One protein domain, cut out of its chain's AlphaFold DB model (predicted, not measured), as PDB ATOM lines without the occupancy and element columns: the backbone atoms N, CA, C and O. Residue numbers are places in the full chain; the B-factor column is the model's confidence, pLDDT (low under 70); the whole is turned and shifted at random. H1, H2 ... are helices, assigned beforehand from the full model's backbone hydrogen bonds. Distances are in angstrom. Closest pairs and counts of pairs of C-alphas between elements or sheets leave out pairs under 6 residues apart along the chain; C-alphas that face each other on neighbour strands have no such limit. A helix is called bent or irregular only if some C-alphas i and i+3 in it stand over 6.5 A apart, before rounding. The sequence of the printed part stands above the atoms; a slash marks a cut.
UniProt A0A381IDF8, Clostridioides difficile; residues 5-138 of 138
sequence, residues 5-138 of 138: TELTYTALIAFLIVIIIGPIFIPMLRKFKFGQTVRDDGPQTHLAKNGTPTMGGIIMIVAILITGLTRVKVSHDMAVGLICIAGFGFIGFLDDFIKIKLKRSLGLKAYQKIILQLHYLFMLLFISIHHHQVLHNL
ATOM      1  N   THR A   5     159.576 175.529 182.180       85.12
ATOM      2  CA  THR A   5     159.059 176.298 181.040       85.12
ATOM      3  C   THR A   5     158.451 177.641 181.450       85.12
ATOM      4  O   THR A   5     158.773 178.668 180.857       85.12
ATOM      5  N   GLU A   6     157.622 177.663 182.494       83.00
ATOM      6  CA  GLU A   6     157.004 178.895 183.000       83.00
ATOM      7  C   GLU A   6     158.038 179.856 183.581       83.00
ATOM      8  O   GLU A   6     157.950 181.070 183.374       83.00
ATOM      9  N   LEU A   7     159.057 179.319 184.258       85.31
ATOM     10  CA  LEU A   7     160.163 180.118 184.773       85.31
ATOM     11  C   LEU A   7     160.966 180.746 183.626       85.31
ATOM     12  O   LEU A   7     161.230 181.949 183.651       85.31
ATOM     13  N   THR A   8     161.296 179.960 182.595       87.94
ATOM     14  CA  THR A   8     162.000 180.447 181.403       87.94
ATOM     15  C   THR A   8     161.215 181.555 180.713       87.94
ATOM     16  O   THR A   8     161.777 182.605 180.404       87.94
ATOM     17  N   TYR A   9     159.908 181.375 180.517       88.19
ATOM     18  CA  TYR A   9     159.089 182.407 179.895       88.19
ATOM     19  C   TYR A   9     158.971 183.676 180.744       88.19
ATOM     20  O   TYR A   9     159.023 184.778 180.201       88.19
ATOM     21  N   THR A  10     158.839 183.539 182.064       87.38
ATOM     22  CA  THR A  10     158.783 184.688 182.982       87.38
ATOM     23  C   THR A  10     160.084 185.493 182.921       87.38
ATOM     24  O   THR A  10     160.045 186.716 182.792       87.38
ATOM     25  N   ALA A  11     161.236 184.814 182.921       87.69
ATOM     26  CA  ALA A  11     162.544 185.452 182.794       87.69
ATOM     27  C   ALA A  11     162.734 186.145 181.432       87.69
ATOM     28  O   ALA A  11     163.197 187.284 181.385       87.69
ATOM     29  N   LEU A  12     162.330 185.497 180.332       91.69
ATOM     30  CA  LEU A  12     162.400 186.082 178.989       91.69
ATOM     31  C   LEU A  12     161.532 187.336 178.864       91.69
ATOM     32  O   LEU A  12     161.981 188.342 178.319       91.69
ATOM     33  N   ILE A  13     160.311 187.315 179.401       89.88
ATOM     34  CA  ILE A  13     159.430 188.487 179.379       89.88
ATOM     35  C   ILE A  13     160.022 189.618 180.221       89.88
ATOM     36  O   ILE A  13     160.059 190.756 179.757       89.88
ATOM     37  N   ALA A  14     160.533 189.325 181.422       88.75
ATOM     38  CA  ALA A  14     161.178 190.332 182.264       88.75
ATOM     39  C   ALA A  14     162.372 190.976 181.541       88.75
ATOM     40  O   ALA A  14     162.519 192.198 181.541       88.75
ATOM     41  N   PHE A  15     163.182 190.163 180.863       90.19
ATOM     42  CA  PHE A  15     164.306 190.624 180.055       90.19
ATOM     43  C   PHE A  15     163.868 191.534 178.898       90.19
ATOM     44  O   PHE A  15     164.424 192.620 178.723       90.19
ATOM     45  N   LEU A  16     162.833 191.140 178.149       91.56
ATOM     46  CA  LEU A  16     162.289 191.947 177.053       91.56
ATOM     47  C   LEU A  16     161.732 193.286 177.549       91.56
ATOM     48  O   LEU A  16     161.998 194.318 176.937       91.56
ATOM     49  N   ILE A  17     161.023 193.293 178.681       88.81
ATOM     50  CA  ILE A  17     160.519 194.524 179.307       88.81
ATOM     51  C   ILE A  17     161.678 195.481 179.604       88.81
ATOM     52  O   ILE A  17     161.610 196.657 179.250       88.81
ATOM     53  N   VAL A  18     162.762 194.989 180.211       88.94
ATOM     54  CA  VAL A  18     163.929 195.820 180.547       88.94
ATOM     55  C   VAL A  18     164.610 196.364 179.288       88.94
ATOM     56  O   VAL A  18     164.947 197.547 179.257       88.94
ATOM     57  N   ILE A  19     164.773 195.549 178.240       90.38
ATOM     58  CA  ILE A  19     165.382 195.985 176.972       90.38
ATOM     59  C   ILE A  19     164.545 197.049 176.265       90.38
ATOM     60  O   ILE A  19     165.112 197.979 175.699       90.38
ATOM     61  N   ILE A  20     163.216 196.935 176.292       89.56
ATOM     62  CA  ILE A  20     162.326 197.886 175.613       89.56
ATOM     63  C   ILE A  20     162.227 199.195 176.406       89.56
ATOM     64  O   ILE A  20     162.303 200.281 175.832       89.56
ATOM     65  N   ILE A  21     162.085 199.112 177.732       86.38
ATOM     66  CA  ILE A  21     161.918 200.290 178.595       86.38
ATOM     67  C   ILE A  21     163.247 201.028 178.799       86.38
ATOM     68  O   ILE A  21     163.264 202.258 178.845       86.38
ATOM     69  N   GLY A  22     164.365 200.304 178.885       84.06
ATOM     70  CA  GLY A  22     165.718 200.839 179.068       84.06
ATOM     71  C   GLY A  22     166.046 202.072 178.211       84.06
ATOM     72  O   GLY A  22     166.301 203.135 178.779       84.06
ATOM     73  N   PRO A  23     166.011 201.995 176.867       83.62
ATOM     74  CA  PRO A  23     166.372 203.107 175.987       83.62
ATOM     75  C   PRO A  23     165.432 204.313 176.094       83.62
ATOM     76  O   PRO A  23     165.841 205.414 175.741       83.62
ATOM     77  N   ILE A  24     164.208 204.147 176.607       84.38
ATOM     78  CA  ILE A  24     163.266 205.251 176.853       84.38
ATOM     79  C   ILE A  24     163.547 205.891 178.219       84.38
ATOM     80  O   ILE A  24     163.560 207.115 178.370       84.38
ATOM     81  N   PHE A  25     163.817 205.065 179.229       80.56
ATOM     82  CA  PHE A  25     163.949 205.494 180.618       80.56
ATOM     83  C   PHE A  25     165.329 206.094 180.931       80.56
ATOM     84  O   PHE A  25     165.435 207.075 181.665       80.56
ATOM     85  N   ILE A  26     166.399 205.569 180.328       80.69
ATOM     86  CA  ILE A  26     167.779 206.066 180.476       80.69
ATOM     87  C   ILE A  26     167.931 207.549 180.067       80.69
ATOM     88  O   ILE A  26     168.468 208.327 180.864       80.69
ATOM     89  N   PRO A  27     167.475 208.009 178.882       78.44
ATOM     90  CA  PRO A  27     167.579 209.420 178.507       78.44
ATOM     91  C   PRO A  27     166.674 210.316 179.356       78.44
ATOM     92  O   PRO A  27     167.035 211.466 179.611       78.44
ATOM     93  N   MET A  28     165.538 209.805 179.842       74.81
ATOM     94  CA  MET A  28     164.697 210.518 180.803       74.81
ATOM     95  C   MET A  28     165.459 210.760 182.113       74.81
ATOM     96  O   MET A  28     165.541 211.902 182.567       74.81
ATOM     97  N   LEU A  29     166.109 209.731 182.669       71.31
ATOM     98  CA  LEU A  29     166.941 209.872 183.867       71.31
ATOM     99  C   LEU A  29     168.096 210.868 183.649       71.31
ATOM    100  O   LEU A  29     168.371 211.712 184.504       71.31
ATOM    101  N   ARG A  30     168.731 210.840 182.470       68.94
ATOM    102  CA  ARG A  30     169.778 211.805 182.102       68.94
ATOM    103  C   ARG A  30     169.246 213.248 182.054       68.94
ATOM    104  O   ARG A  30     169.933 214.154 182.525       68.94
ATOM    105  N   LYS A  31     168.022 213.475 181.553       66.12
ATOM    106  CA  LYS A  31     167.373 214.805 181.509       66.12
ATOM    107  C   LYS A  31     167.056 215.367 182.894       66.12
ATOM    108  O   LYS A  31     167.226 216.562 183.113       66.12
ATOM    109  N   PHE A  32     166.671 214.519 183.844       63.88
ATOM    110  CA  PHE A  32     166.402 214.927 185.228       63.88
ATOM    111  C   PHE A  32     167.671 215.252 186.043       63.88
ATOM    112  O   PHE A  32     167.586 215.485 187.247       63.88
ATOM    113  N   LYS A  33     168.851 215.301 185.403       60.38
ATOM    114  CA  LYS A  33     170.154 215.509 186.055       60.38
ATOM    115  C   LYS A  33     170.418 214.491 187.172       60.38
ATOM    116  O   LYS A  33     171.132 214.796 188.123       60.38
ATOM    117  N   PHE A  34     169.934 213.255 187.008       57.09
ATOM    118  CA  PHE A  34     170.328 212.099 187.821       57.09
ATOM    119  C   PHE A  34     171.761 211.622 187.496       57.09
ATOM    120  O   PHE A  34     172.054 210.431 187.486       57.09
ATOM    121  N   GLY A  35     172.663 212.546 187.157       53.88
ATOM    122  CA  GLY A  35     174.083 212.263 186.992       53.88
ATOM    123  C   GLY A  35     174.772 212.413 188.341       53.88
ATOM    124  O   GLY A  35     174.514 213.383 189.053       53.88
ATOM    125  N   GLN A  36     175.632 211.463 188.708       52.00
ATOM    126  CA  GLN A  36     176.449 211.591 189.916       52.00
ATOM    127  C   GLN A  36     177.246 212.901 189.865       52.00
ATOM    128  O   GLN A  36     178.037 213.096 188.946       52.00
ATOM    129  N   THR A  37     177.066 213.780 190.853       52.44
ATOM    130  CA  THR A  37     178.062 214.807 191.179       52.44
ATOM    131  C   THR A  37     179.291 214.080 191.705       52.44
ATOM    132  O   THR A  37     179.255 213.524 192.809       52.44
ATOM    133  N   VAL A  38     180.336 214.007 190.881       51.91
ATOM    134  CA  VAL A  38     181.623 213.428 191.271       51.91
ATOM    135  C   VAL A  38     182.190 214.240 192.434       51.91
ATOM    136  O   VAL A  38     182.095 215.462 192.461       51.91
ATOM    137  N   ARG A  39     182.700 213.526 193.438       53.47
ATOM    138  CA  ARG A  39     183.401 214.107 194.582       53.47
ATOM    139  C   ARG A  39     184.712 214.722 194.097       53.47
ATOM    140  O   ARG A  39     185.457 214.038 193.397       53.47
ATOM    141  N   ASP A  40     184.986 215.967 194.481       53.09
ATOM    142  CA  ASP A  40     186.217 216.683 194.108       53.09
ATOM    143  C   ASP A  40     187.491 216.032 194.695       53.09
ATOM    144  O   ASP A  40     188.602 216.323 194.266       53.09
ATOM    145  N   ASP A  41     187.337 215.115 195.652       54.81
ATOM    146  CA  ASP A  41     188.386 214.419 196.403       54.81
ATOM    147  C   ASP A  41     188.845 213.065 195.793       54.81
ATOM    148  O   ASP A  41     189.530 212.291 196.461       54.81
ATOM    149  N   GLY A  42     188.494 212.746 194.534       58.47
ATOM    150  CA  GLY A  42     188.846 211.479 193.856       58.47
ATOM    151  C   GLY A  42     189.870 211.587 192.699       58.47
ATOM    152  O   GLY A  42     190.015 212.655 192.106       58.47
ATOM    153  N   PRO A  43     190.562 210.489 192.308       53.00
ATOM    154  CA  PRO A  43     191.491 210.478 191.167       53.00
ATOM    155  C   PRO A  43     190.796 210.867 189.849       53.00
ATOM    156  O   PRO A  43     189.667 210.446 189.606       53.00
ATOM    157  N   GLN A  44     191.477 211.599 188.954       57.38
ATOM    158  CA  GLN A  44     190.889 212.135 187.707       57.38
ATOM    159  C   GLN A  44     190.243 211.079 186.784       57.38
ATOM    160  O   GLN A  44     189.320 211.395 186.036       57.38
ATOM    161  N   THR A  45     190.635 209.806 186.869       58.88
ATOM    162  CA  THR A  45     189.988 208.686 186.158       58.88
ATOM    163  C   THR A  45     188.531 208.443 186.584       58.88
ATOM    164  O   THR A  45     187.751 207.887 185.811       58.88
ATOM    165  N   HIS A  46     188.110 208.912 187.764       49.09
ATOM    166  CA  HIS A  46     186.719 208.851 188.230       49.09
ATOM    167  C   HIS A  46     185.803 209.913 187.597       49.09
ATOM    168  O   HIS A  46     184.579 209.770 187.665       49.09
ATOM    169  N   LEU A  47     186.355 210.923 186.910       50.84
ATOM    170  CA  LEU A  47     185.576 211.915 186.159       50.84
ATOM    171  C   LEU A  47     184.880 211.304 184.932       50.84
ATOM    172  O   LEU A  47     183.869 211.843 184.486       50.84
ATOM    173  N   ALA A  48     185.352 210.159 184.421       47.59
ATOM    174  CA  ALA A  48     184.765 209.467 183.270       47.59
ATOM    175  C   ALA A  48     183.394 208.821 183.562       47.59
ATOM    176  O   ALA A  48     182.658 208.488 182.636       47.59
ATOM    177  N   LYS A  49     183.019 208.657 184.840       49.97
ATOM    178  CA  LYS A  49     181.684 208.176 185.243       49.97
ATOM    179  C   LYS A  49     180.655 209.305 185.396       49.97
ATOM    180  O   LYS A  49     179.483 209.015 185.658       49.97
ATOM    181  N   ASN A  50     181.059 210.565 185.192       48.19
ATOM    182  CA  ASN A  50     180.144 211.705 185.178       48.19
ATOM    183  C   ASN A  50     179.028 211.487 184.151       48.19
ATOM    184  O   ASN A  50     179.273 211.257 182.970       48.19
ATOM    185  N   GLY A  51     177.779 211.583 184.603       51.84
ATOM    186  CA  GLY A  51     176.616 211.537 183.717       51.84
ATOM    187  C   GLY A  51     176.093 210.140 183.362       51.84
ATOM    188  O   GLY A  51     175.178 210.050 182.536       51.84
ATOM    189  N   THR A  52     176.602 209.067 183.988       56.97
ATOM    190  CA  THR A  52     175.875 207.785 184.001       56.97
ATOM    191  C   THR A  52     174.643 207.949 184.895       56.97
ATOM    192  O   THR A  52     174.808 208.306 186.065       56.97
ATOM    193  N   PRO A  53     173.418 207.751 184.376       57.88
ATOM    194  CA  PRO A  53     172.211 207.940 185.167       57.88
ATOM    195  C   PRO A  53     172.176 206.954 186.336       57.88
ATOM    196  O   PRO A  53     172.302 205.742 186.153       57.88
ATOM    197  N   THR A  54     172.000 207.477 187.543       61.16
ATOM    198  CA  THR A  54     171.686 206.676 188.728       61.16
ATOM    199  C   THR A  54     170.193 206.328 188.725       61.16
ATOM    200  O   THR A  54     169.416 206.962 188.016       61.16
ATOM    201  N   MET A  55     169.784 205.302 189.485       70.06
ATOM    202  CA  MET A  55     168.404 204.769 189.570       70.06
ATOM    203  C   MET A  55     167.932 203.760 188.499       70.06
ATOM    204  O   MET A  55     166.737 203.480 188.407       70.06
ATOM    205  N   GLY A  56     168.827 203.123 187.737       73.25
ATOM    206  CA  GLY A  56     168.434 202.056 186.791       73.25
ATOM    207  C   GLY A  56     167.681 200.871 187.433       73.25
ATOM    208  O   GLY A  56     166.888 200.206 186.770       73.25
ATOM    209  N   GLY A  57     167.855 200.653 188.742       81.50
ATOM    210  CA  GLY A  57     167.157 199.608 189.501       81.50
ATOM    211  C   GLY A  57     165.629 199.735 189.516       81.50
ATOM    212  O   GLY A  57     164.949 198.727 189.689       81.50
ATOM    213  N   ILE A  58     165.070 200.927 189.264       84.88
ATOM    214  CA  ILE A  58     163.612 201.115 189.159       84.88
ATOM    215  C   ILE A  58     163.041 200.265 188.021       84.88
ATOM    216  O   ILE A  58     162.013 199.616 188.197       84.88
ATOM    217  N   ILE A  59     163.726 200.221 186.873       86.19
ATOM    218  CA  ILE A  59     163.277 199.457 185.698       86.19
ATOM    219  C   ILE A  59     163.224 197.965 186.038       86.19
ATOM    220  O   ILE A  59     162.277 197.278 185.665       86.19
ATOM    221  N   MET A  60     164.207 197.481 186.805       87.44
ATOM    222  CA  MET A  60     164.250 196.093 187.265       87.44
ATOM    223  C   MET A  60     163.079 195.776 188.195       87.44
ATOM    224  O   MET A  60     162.402 194.772 187.994       87.44
ATOM    225  N   ILE A  61     162.798 196.640 189.174       89.81
ATOM    226  CA  ILE A  61     161.674 196.450 190.104       89.81
ATOM    227  C   ILE A  61     160.347 196.448 189.340       89.81
ATOM    228  O   ILE A  61     159.527 195.563 189.555       89.81
ATOM    229  N   VAL A  62     160.150 197.381 188.407       87.88
ATOM    230  CA  VAL A  62     158.941 197.433 187.569       87.88
ATOM    231  C   VAL A  62     158.789 196.154 186.745       87.88
ATOM    232  O   VAL A  62     157.708 195.569 186.732       87.88
ATOM    233  N   ALA A  63     159.861 195.671 186.111       89.06
ATOM    234  CA  ALA A  63     159.823 194.427 185.348       89.06
ATOM    235  C   ALA A  63     159.478 193.215 186.233       89.06
ATOM    236  O   ALA A  63     158.653 192.387 185.843       89.06
ATOM    237  N   ILE A  64     160.047 193.134 187.440       89.62
ATOM    238  CA  ILE A  64     159.757 192.067 188.410       89.62
ATOM    239  C   ILE A  64     158.298 192.126 188.873       89.62
ATOM    240  O   ILE A  64     157.634 191.095 188.913       89.62
ATOM    241  N   LEU A  65     157.772 193.312 189.185       89.50
ATOM    242  CA  LEU A  65     156.386 193.467 189.629       89.50
ATOM    243  C   LEU A  65     155.393 193.107 188.521       89.50
ATOM    244  O   LEU A  65     154.456 192.354 188.767       89.50
ATOM    245  N   ILE A  66     155.617 193.584 187.293       88.25
ATOM    246  CA  ILE A  66     154.749 193.271 186.150       88.25
ATOM    247  C   ILE A  66     154.759 191.769 185.868       88.25
ATOM    248  O   ILE A  66     153.698 191.160 185.750       88.25
ATOM    249  N   THR A  67     155.938 191.152 185.774       88.06
ATOM    250  CA  THR A  67     156.028 189.717 185.467       88.06
ATOM    251  C   THR A  67     155.524 188.844 186.609       88.06
ATOM    252  O   THR A  67     154.790 187.892 186.353       88.06
ATOM    253  N   GLY A  68     155.819 189.205 187.858       85.25
ATOM    254  CA  GLY A  68     155.300 188.523 189.039       85.25
ATOM    255  C   GLY A  68     153.774 188.557 189.108       85.25
ATOM    256  O   GLY A  68     153.150 187.519 189.293       85.25
ATOM    257  N   LEU A  69     153.150 189.719 188.897       85.06
ATOM    258  CA  LEU A  69     151.692 189.861 189.003       85.06
ATOM    259  C   LEU A  69     150.912 189.234 187.836       85.06
ATOM    260  O   LEU A  69     149.752 188.871 188.013       85.06
ATOM    261  N   THR A  70     151.511 189.123 186.648       82.75
ATOM    262  CA  THR A  70     150.800 188.680 185.431       82.75
ATOM    263  C   THR A  70     150.924 187.191 185.136       82.75
ATOM    264  O   THR A  70     150.022 186.624 184.522       82.75
ATOM    265  N   ARG A  71     152.027 186.539 185.531       74.50
ATOM    266  CA  ARG A  71     152.309 185.155 185.112       74.50
ATOM    267  C   ARG A  71     151.761 184.079 186.029       74.50
ATOM    268  O   ARG A  71     151.538 182.962 185.571       74.50
ATOM    269  N   VAL A  72     151.566 184.376 187.309       69.19
ATOM    270  CA  VAL A  72     151.240 183.355 188.306       69.19
ATOM    271  C   VAL A  72     150.094 183.842 189.176       69.19
ATOM    272  O   VAL A  72     150.017 185.022 189.510       69.19
ATOM    273  N   LYS A  73     149.203 182.922 189.574       78.19
ATOM    274  CA  LYS A  73     148.263 183.193 190.666       78.19
ATOM    275  C   LYS A  73     149.079 183.619 191.879       78.19
ATOM    276  O   LYS A  73     149.858 182.825 192.402       78.19
ATOM    277  N   VAL A  74     148.915 184.872 192.284       79.50
ATOM    278  CA  VAL A  74     149.682 185.463 193.375       79.50
ATOM    279  C   VAL A  74     149.337 184.716 194.661       79.50
ATOM    280  O   VAL A  74     148.264 184.902 195.229       79.50
ATOM    281  N   SER A  75     150.228 183.818 195.088       84.50
ATOM    282  CA  SER A  75     150.127 183.181 196.398       84.50
ATOM    283  C   SER A  75     150.466 184.197 197.484       84.50
ATOM    284  O   SER A  75     151.107 185.213 197.212       84.50
ATOM    285  N   HIS A  76     150.072 183.910 198.724       83.50
ATOM    286  CA  HIS A  76     150.415 184.758 199.863       83.50
ATOM    287  C   HIS A  76     151.933 185.002 199.955       83.50
ATOM    288  O   HIS A  76     152.372 186.147 200.000       83.50
ATOM    289  N   ASP A  77     152.741 183.945 199.869       83.81
ATOM    290  CA  ASP A  77     154.204 184.058 199.959       83.81
ATOM    291  C   ASP A  77     154.792 184.873 198.803       83.81
ATOM    292  O   ASP A  77     155.725 185.657 198.983       83.81
ATOM    293  N   MET A  78     154.207 184.739 197.609       85.75
ATOM    294  CA  MET A  78     154.610 185.531 196.455       85.75
ATOM    295  C   MET A  78     154.212 187.001 196.620       85.75
ATOM    296  O   MET A  78     155.008 187.877 196.292       85.75
ATOM    297  N   ALA A  79     153.029 187.291 197.174       87.31
ATOM    298  CA  ALA A  79     152.612 188.651 197.505       87.31
ATOM    299  C   ALA A  79     153.572 189.291 198.514       87.31
ATOM    300  O   ALA A  79     154.048 190.399 198.279       87.31
ATOM    301  N   VAL A  80     153.920 188.577 199.591       89.19
ATOM    302  CA  VAL A  80     154.892 189.037 200.595       89.19
ATOM    303  C   VAL A  80     156.250 189.318 199.946       89.19
ATOM    304  O   VAL A  80     156.834 190.375 200.185       89.19
ATOM    305  N   GLY A  81     156.729 188.431 199.069       89.94
ATOM    306  CA  GLY A  81     157.971 188.626 198.319       89.94
ATOM    307  C   GLY A  81     157.943 189.852 197.397       89.94
ATOM    308  O   GLY A  81     158.878 190.652 197.405       89.94
ATOM    309  N   LEU A  82     156.860 190.046 196.637       90.69
ATOM    310  CA  LEU A  82     156.698 191.199 195.743       90.69
ATOM    311  C   LEU A  82     156.605 192.516 196.522       90.69
ATOM    312  O   LEU A  82     157.247 193.497 196.140       90.69
ATOM    313  N   ILE A  83     155.864 192.532 197.633       91.56
ATOM    314  CA  ILE A  83     155.767 193.692 198.526       91.56
ATOM    315  C   ILE A  83     157.147 194.012 199.104       91.56
ATOM    316  O   ILE A  83     157.562 195.167 199.061       91.56
ATOM    317  N   CYS A  84     157.890 192.999 199.557       92.81
ATOM    318  CA  CYS A  84     159.247 193.153 200.076       92.81
ATOM    319  C   CYS A  84     160.178 193.819 199.047       92.81
ATOM    320  O   CYS A  84     160.806 194.839 199.341       92.81
ATOM    321  N   ILE A  85     160.208 193.304 197.812       92.75
ATOM    322  CA  ILE A  85     160.999 193.880 196.712       92.75
ATOM    323  C   ILE A  85     160.581 195.330 196.443       92.75
ATOM    324  O   ILE A  85     161.443 196.202 196.307       92.75
ATOM    325  N   ALA A  86     159.275 195.608 196.403       92.56
ATOM    326  CA  ALA A  86     158.761 196.956 196.187       92.56
ATOM    327  C   ALA A  86     159.179 197.924 197.305       92.56
ATOM    328  O   ALA A  86     159.622 199.033 197.017       92.56
ATOM    329  N   GLY A  87     159.095 197.515 198.574       92.06
ATOM    330  CA  GLY A  87     159.425 198.373 199.710       92.06
ATOM    331  C   GLY A  87     160.916 198.651 199.860       92.06
ATOM    332  O   GLY A  87     161.311 199.810 199.998       92.06
ATOM    333  N   PHE A  88     161.778 197.634 199.747       92.12
ATOM    334  CA  PHE A  88     163.229 197.861 199.730       92.12
ATOM    335  C   PHE A  88     163.661 198.663 198.501       92.12
ATOM    336  O   PHE A  88     164.523 199.542 198.603       92.12
ATOM    337  N   GLY A  89     163.016 198.411 197.363       90.81
ATOM    338  CA  GLY A  89     163.159 199.209 196.155       90.81
ATOM    339  C   GLY A  89     162.804 200.677 196.375       90.81
ATOM    340  O   GLY A  89     163.568 201.559 195.984       90.81
ATOM    341  N   PHE A  90     161.698 200.951 197.068       90.62
ATOM    342  CA  PHE A  90     161.258 202.301 197.407       90.62
ATOM    343  C   PHE A  90     162.223 203.013 198.363       90.62
ATOM    344  O   PHE A  90     162.553 204.179 198.151       90.62
ATOM    345  N   ILE A  91     162.747 202.316 199.375       90.38
ATOM    346  CA  ILE A  91     163.769 202.866 200.281       90.38
ATOM    347  C   ILE A  91     165.045 203.227 199.508       90.38
ATOM    348  O   ILE A  91     165.621 204.297 199.721       90.38
ATOM    349  N   GLY A  92     165.486 202.356 198.594       88.50
ATOM    350  CA  GLY A  92     166.624 202.624 197.712       88.50
ATOM    351  C   GLY A  92     166.372 203.808 196.779       88.50
ATOM    352  O   GLY A  92     167.228 204.682 196.644       88.50
ATOM    353  N   PHE A  93     165.170 203.887 196.204       87.44
ATOM    354  CA  PHE A  93     164.741 205.014 195.384       87.44
ATOM    355  C   PHE A  93     164.755 206.330 196.167       87.44
ATOM    356  O   PHE A  93     165.252 207.329 195.658       87.44
ATOM    357  N   LEU A  94     164.269 206.333 197.411       87.06
ATOM    358  CA  LEU A  94     164.272 207.516 198.269       87.06
ATOM    359  C   LEU A  94     165.700 207.974 198.604       87.06
ATOM    360  O   LEU A  94     165.984 209.171 198.572       87.06
ATOM    361  N   ASP A  95     166.609 207.032 198.877       86.06
ATOM    362  CA  ASP A  95     168.032 207.313 199.105       86.06
ATOM    363  C   ASP A  95     168.684 207.995 197.909       86.06
ATOM    364  O   ASP A  95     169.330 209.037 198.055       86.06
ATOM    365  N   ASP A  96     168.466 207.449 196.718       82.12
ATOM    366  CA  ASP A  96     168.975 208.053 195.497       82.12
ATOM    367  C   ASP A  96     168.280 209.392 195.214       82.12
ATOM    368  O   ASP A  96     168.953 210.374 194.909       82.12
ATOM    369  N   PHE A  97     166.964 209.510 195.412       82.94
ATOM    370  CA  PHE A  97     166.234 210.757 195.169       82.94
ATOM    371  C   PHE A  97     166.769 211.903 196.035       82.94
ATOM    372  O   PHE A  97     166.957 213.021 195.552       82.94
ATOM    373  N   ILE A  98     167.086 211.619 197.300       82.62
ATOM    374  CA  ILE A  98     167.661 212.599 198.225       82.62
ATOM    375  C   ILE A  98     169.070 213.025 197.796       82.62
ATOM    376  O   ILE A  98     169.360 214.223 197.863       82.62
ATOM    377  N   LYS A  99     169.924 212.108 197.309       76.00
ATOM    378  CA  LYS A  99     171.260 212.459 196.772       76.00
ATOM    379  C   LYS A  99     171.153 213.507 195.672       76.00
ATOM    380  O   LYS A  99     171.889 214.493 195.670       76.00
ATOM    381  N   ILE A 100     170.195 213.317 194.767       76.00
ATOM    382  CA  ILE A 100     170.008 214.200 193.617       76.00
ATOM    383  C   ILE A 100     169.339 215.517 194.006       76.00
ATOM    384  O   ILE A 100     169.828 216.580 193.624       76.00
ATOM    385  N   LYS A 101     168.284 215.483 194.831       78.88
ATOM    386  CA  LYS A 101     167.607 216.701 195.304       78.88
ATOM    387  C   LYS A 101     168.550 217.610 196.097       78.88
ATOM    388  O   LYS A 101     168.499 218.826 195.939       78.88
ATOM    389  N   LEU A 102     169.410 217.028 196.936       76.44
ATOM    390  CA  LEU A 102     170.374 217.765 197.759       76.44
ATOM    391  C   LEU A 102     171.718 218.018 197.055       76.44
ATOM    392  O   LEU A 102     172.599 218.604 197.677       76.44
ATOM    393  N   LYS A 103     171.883 217.585 195.792       70.19
ATOM    394  CA  LYS A 103     173.109 217.732 194.979       70.19
ATOM    395  C   LYS A 103     174.396 217.385 195.737       70.19
ATOM    396  O   LYS A 103     175.402 218.082 195.632       70.19
ATOM    397  N   ARG A 104     174.358 216.321 196.532       69.19
ATOM    398  CA  ARG A 104     175.495 215.869 197.335       69.19
ATOM    399  C   ARG A 104     175.667 214.367 197.167       69.19
ATOM    400  O   ARG A 104     174.697 213.637 196.982       69.19
ATOM    401  N   SER A 105     176.900 213.887 197.291       65.06
ATOM    402  CA  SER A 105     177.225 212.458 197.172       65.06
ATOM    403  C   SER A 105     176.638 211.595 198.305       65.06
ATOM    404  O   SER A 105     176.531 210.377 198.171       65.06
ATOM    405  N   LEU A 106     176.228 212.223 199.413       69.19
ATOM    406  CA  LEU A 106     175.651 211.583 200.596       69.19
ATOM    407  C   LEU A 106     174.114 211.553 200.522       69.19
ATOM    408  O   LEU A 106     173.463 212.598 200.506       69.19
ATOM    409  N   GLY A 107     173.525 210.359 200.523       78.62
ATOM    410  CA  GLY A 107     172.068 210.179 200.545       78.62
ATOM    411  C   GLY A 107     171.459 210.349 201.932       78.62
ATOM    412  O   GLY A 107     171.760 211.319 202.644       78.62
ATOM    413  N   LEU A 108     170.601 209.403 202.324       82.06
ATOM    414  CA  LEU A 108     170.226 209.244 203.728       82.06
ATOM    415  C   LEU A 108     171.488 208.984 204.553       82.06
ATOM    416  O   LEU A 108     172.434 208.330 204.103       82.06
ATOM    417  N   LYS A 109     171.499 209.463 205.799       85.25
ATOM    418  CA  LYS A 109     172.557 209.073 206.732       85.25
ATOM    419  C   LYS A 109     172.473 207.559 206.961       85.25
ATOM    420  O   LYS A 109     171.373 207.009 207.014       85.25
ATOM    421  N   ALA A 110     173.619 206.897 207.135       85.12
ATOM    422  CA  ALA A 110     173.690 205.437 207.262       85.12
ATOM    423  C   ALA A 110     172.703 204.883 208.308       85.12
ATOM    424  O   ALA A 110     171.961 203.947 208.019       85.12
ATOM    425  N   TYR A 111     172.608 205.530 209.476       87.38
ATOM    426  CA  TYR A 111     171.657 205.139 210.518       87.38
ATOM    427  C   TYR A 111     170.191 205.303 210.090       87.38
ATOM    428  O   TYR A 111     169.380 204.440 210.390       87.38
ATOM    429  N   GLN A 112     169.838 206.360 209.350       89.44
ATOM    430  CA  GLN A 112     168.463 206.570 208.875       89.44
ATOM    431  C   GLN A 112     168.057 205.471 207.891       89.44
ATOM    432  O   GLN A 112     166.940 204.969 207.956       89.44
ATOM    433  N   LYS A 113     168.980 205.075 207.007       87.50
ATOM    434  CA  LYS A 113     168.750 203.999 206.041       87.50
ATOM    435  C   LYS A 113     168.551 202.656 206.739       87.50
ATOM    436  O   LYS A 113     167.589 201.961 206.431       87.50
ATOM    437  N   ILE A 114     169.411 202.325 207.704       91.12
ATOM    438  CA  ILE A 114     169.311 201.076 208.471       91.12
ATOM    439  C   ILE A 114     168.025 201.050 209.304       91.12
ATOM    440  O   ILE A 114     167.308 200.057 209.265       91.12
ATOM    441  N   ILE A 115     167.684 202.140 210.001       93.50
ATOM    442  CA  ILE A 115     166.442 202.224 210.785       93.50
ATOM    443  C   ILE A 115     165.223 202.022 209.886       93.50
ATOM    444  O   ILE A 115     164.334 201.258 210.245       93.50
ATOM    445  N   LEU A 116     165.189 202.652 208.708       92.00
ATOM    446  CA  LEU A 116     164.070 202.516 207.778       92.00
ATOM    447  C   LEU A 116     163.949 201.085 207.231       92.00
ATOM    448  O   LEU A 116     162.847 200.551 207.154       92.00
ATOM    449  N   GLN A 117     165.076 200.450 206.898       92.12
ATOM    450  CA  GLN A 117     165.115 199.060 206.438       92.12
ATOM    451  C   GLN A 117     164.676 198.076 207.526       92.12
ATOM    452  O   GLN A 117     163.870 197.189 207.252       92.12
ATOM    453  N   LEU A 118     165.163 198.246 208.758       93.44
ATOM    454  CA  LEU A 118     164.773 197.410 209.893       93.44
ATOM    455  C   LEU A 118     163.300 197.605 210.239       93.44
ATOM    456  O   LEU A 118     162.576 196.628 210.383       93.44
ATOM    457  N   HIS A 119     162.839 198.853 210.325       94.12
ATOM    458  CA  HIS A 119     161.440 199.160 210.600       94.12
ATOM    459  C   HIS A 119     160.513 198.517 209.563       94.12
ATOM    460  O   HIS A 119     159.541 197.859 209.931       94.12
ATOM    461  N   TYR A 120     160.851 198.645 208.278       93.69
ATOM    462  CA  TYR A 120     160.091 198.030 207.196       93.69
ATOM    463  C   TYR A 120     160.078 196.498 207.290       93.69
ATOM    464  O   TYR A 120     159.023 195.880 207.155       93.69
ATOM    465  N   LEU A 121     161.227 195.882 207.585       93.50
ATOM    466  CA  LEU A 121     161.332 194.437 207.774       93.50
ATOM    467  C   LEU A 121     160.450 193.946 208.930       93.50
ATOM    468  O   LEU A 121     159.687 192.999 208.753       93.50
ATOM    469  N   PHE A 122     160.520 194.594 210.097       93.44
ATOM    470  CA  PHE A 122     159.703 194.230 211.257       93.44
ATOM    471  C   PHE A 122     158.207 194.399 210.983       93.44
ATOM    472  O   PHE A 122     157.422 193.524 211.342       93.44
ATOM    473  N   MET A 123     157.814 195.483 210.307       92.56
ATOM    474  CA  MET A 123     156.429 195.707 209.891       92.56
ATOM    475  C   MET A 123     155.931 194.582 208.972       92.56
ATOM    476  O   MET A 123     154.854 194.034 209.200       92.56
ATOM    477  N   LEU A 124     156.716 194.211 207.956       92.06
ATOM    478  CA  LEU A 124     156.349 193.159 207.007       92.06
ATOM    479  C   LEU A 124     156.244 191.786 207.690       92.06
ATOM    480  O   LEU A 124     155.291 191.047 207.450       92.06
ATOM    481  N   LEU A 125     157.197 191.464 208.570       90.50
ATOM    482  CA  LEU A 125     157.184 190.229 209.356       90.50
ATOM    483  C   LEU A 125     155.943 190.142 210.244       90.50
ATOM    484  O   LEU A 125     155.277 189.110 210.259       90.50
ATOM    485  N   PHE A 126     155.603 191.228 210.940       90.31
ATOM    486  CA  PHE A 126     154.415 191.284 211.786       90.31
ATOM    487  C   PHE A 126     153.131 191.012 210.990       90.31
ATOM    488  O   PHE A 126     152.324 190.170 211.387       90.31
ATOM    489  N   ILE A 127     152.973 191.661 209.831       88.25
ATOM    490  CA  ILE A 127     151.824 191.456 208.936       88.25
ATOM    491  C   ILE A 127     151.763 190.000 208.457       88.25
ATOM    492  O   ILE A 127     150.701 189.380 208.500       88.25
ATOM    493  N   SER A 128     152.901 189.441 208.042       86.81
ATOM    494  CA  SER A 128     152.975 188.068 207.537       86.81
ATOM    495  C   SER A 128     152.610 187.031 208.603       86.81
ATOM    496  O   SER A 128     151.905 186.069 208.303       86.81
ATOM    497  N   ILE A 129     153.068 187.214 209.846       87.00
ATOM    498  CA  ILE A 129     152.762 186.304 210.960       87.00
ATOM    499  C   ILE A 129     151.281 186.391 211.329       87.00
ATOM    500  O   ILE A 129     150.633 185.360 211.501       87.00
ATOM    501  N   HIS A 130     150.730 187.606 211.419       84.75
ATOM    502  CA  HIS A 130     149.328 187.790 211.781       84.75
ATOM    503  C   HIS A 130     148.392 187.177 210.734       84.75
ATOM    504  O   HIS A 130     147.456 186.461 211.082       84.75
ATOM    505  N   HIS A 131     148.689 187.372 209.447       81.06
ATOM    506  CA  HIS A 131     147.924 186.756 208.366       81.06
ATOM    507  C   HIS A 131     147.993 185.218 208.409       81.06
ATOM    508  O   HIS A 131     146.973 184.549 208.251       81.06
ATOM    509  N   HIS A 132     149.169 184.643 208.690       77.19
ATOM    510  CA  HIS A 132     149.317 183.195 208.860       77.19
ATOM    511  C   HIS A 132     148.523 182.661 210.065       77.19
ATOM    512  O   HIS A 132     147.917 181.595 209.981       77.19
ATOM    513  N   GLN A 133     148.508 183.377 211.193       71.75
ATOM    514  CA  GLN A 133     147.750 182.973 212.383       71.75
ATOM    515  C   GLN A 133     146.235 183.031 212.162       71.75
ATOM    516  O   GLN A 133     145.530 182.128 212.597       71.75
ATOM    517  N   VAL A 134     145.733 184.058 211.470       74.06
ATOM    518  CA  VAL A 134     144.298 184.189 211.156       74.06
ATOM    519  C   VAL A 134     143.816 183.038 210.271       74.06
ATOM    520  O   VAL A 134     142.751 182.491 210.528       74.06
ATOM    521  N   LEU A 135     144.611 182.626 209.279       68.69
ATOM    522  CA  LEU A 135     144.269 181.500 208.404       68.69
ATOM    523  C   LEU A 135     144.272 180.136 209.112       68.69
ATOM    524  O   LEU A 135     143.564 179.242 208.671       68.69
ATOM    525  N   HIS A 136     145.072 179.964 210.168       63.81
ATOM    526  CA  HIS A 136     145.152 178.708 210.926       63.81
ATOM    527  C   HIS A 136     144.147 178.606 212.085       63.81
ATOM    528  O   HIS A 136     143.956 177.515 212.616       63.81
ATOM    529  N   ASN A 137     143.542 179.725 212.493       58.03
ATOM    530  CA  ASN A 137     142.552 179.793 213.574       58.03
ATOM    531  C   ASN A 137     141.092 179.825 213.066       58.03
ATOM    532  O   ASN A 137     140.181 180.035 213.868       58.03
ATOM    533  N   LEU A 138     140.879 179.645 211.758       52.00
ATOM    534  CA  LEU A 138     139.583 179.458 211.092       52.00
ATOM    535  C   LEU A 138     139.453 178.005 210.627       52.00
ATOM    536  O   LEU A 138     138.321 177.481 210.699       52.00
TER     537      LEU A 138
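This is residues 5 to 138 of the 138 residues of a protein of Clostridioides difficile (UniProt A0A381IDF8). Four helical stretches, H1a, H3, H4 and H5, stand side by side in a row, neighbours running opposite ways, with short H2 on a loop off one end. Residues 40 to 45 and 133 to 138 stick out. The printed part has 134 residues with five named helices, H1 to H5 in order: all helix, loose, radius of gyration of the C-alphas 18.7 A, spans 64 by 38 by 22 A.

Start at H5, residues 110 to 136: it touches H4, residues 76 to 101, as a hairpin, a shallow tilt of 18 degrees, closest C-alphas Phe 88 and Gln 117, 7.1 A. H4, with residues 82 to 93 alone, touches H3, residues 57 to 71, in another hairpin, closest C-alphas Leu 65 and Leu 82, 6.5 A. H1, residues 5 to 31, one helix by its hydrogen bonds, is bent, C-alphas 20 and 23 being 6.6 A apart. Its arm H1a, residues 5 to 20, touches H3 at a steep tilt of 39 degrees, closest C-alphas Ala 14 and Ala 63, 5.3 A; arm H1b, residues 23 to 31, is close but not clearly touching H3. H2, residues 44 to 49, touches no helix. Every O i to N i+4 pair is within hydrogen-bond range in H1a, H3, H4 and H5, against 3 of 5 in H1b and 0 of 2 in H2, where 2 of 3 O i to N i+3 pairs are.

Find C-alpha 5 at (159.059, 176.298, 181.040), where H1a begins its 22.5 A. H3 spans 21.2 A, H4 36.6 A, and H5 39.3 A to C-alpha 136 at (145.152, 178.708, 210.926).

The C-alphas farthest apart, Gln 44 and Leu 138, are 65.2 A apart. The printed part has no cut; H1 to H2 is a long link. Look for pLDDT under 70 at residues 30 to 54, 72, 104 to 106 and 135 to 138.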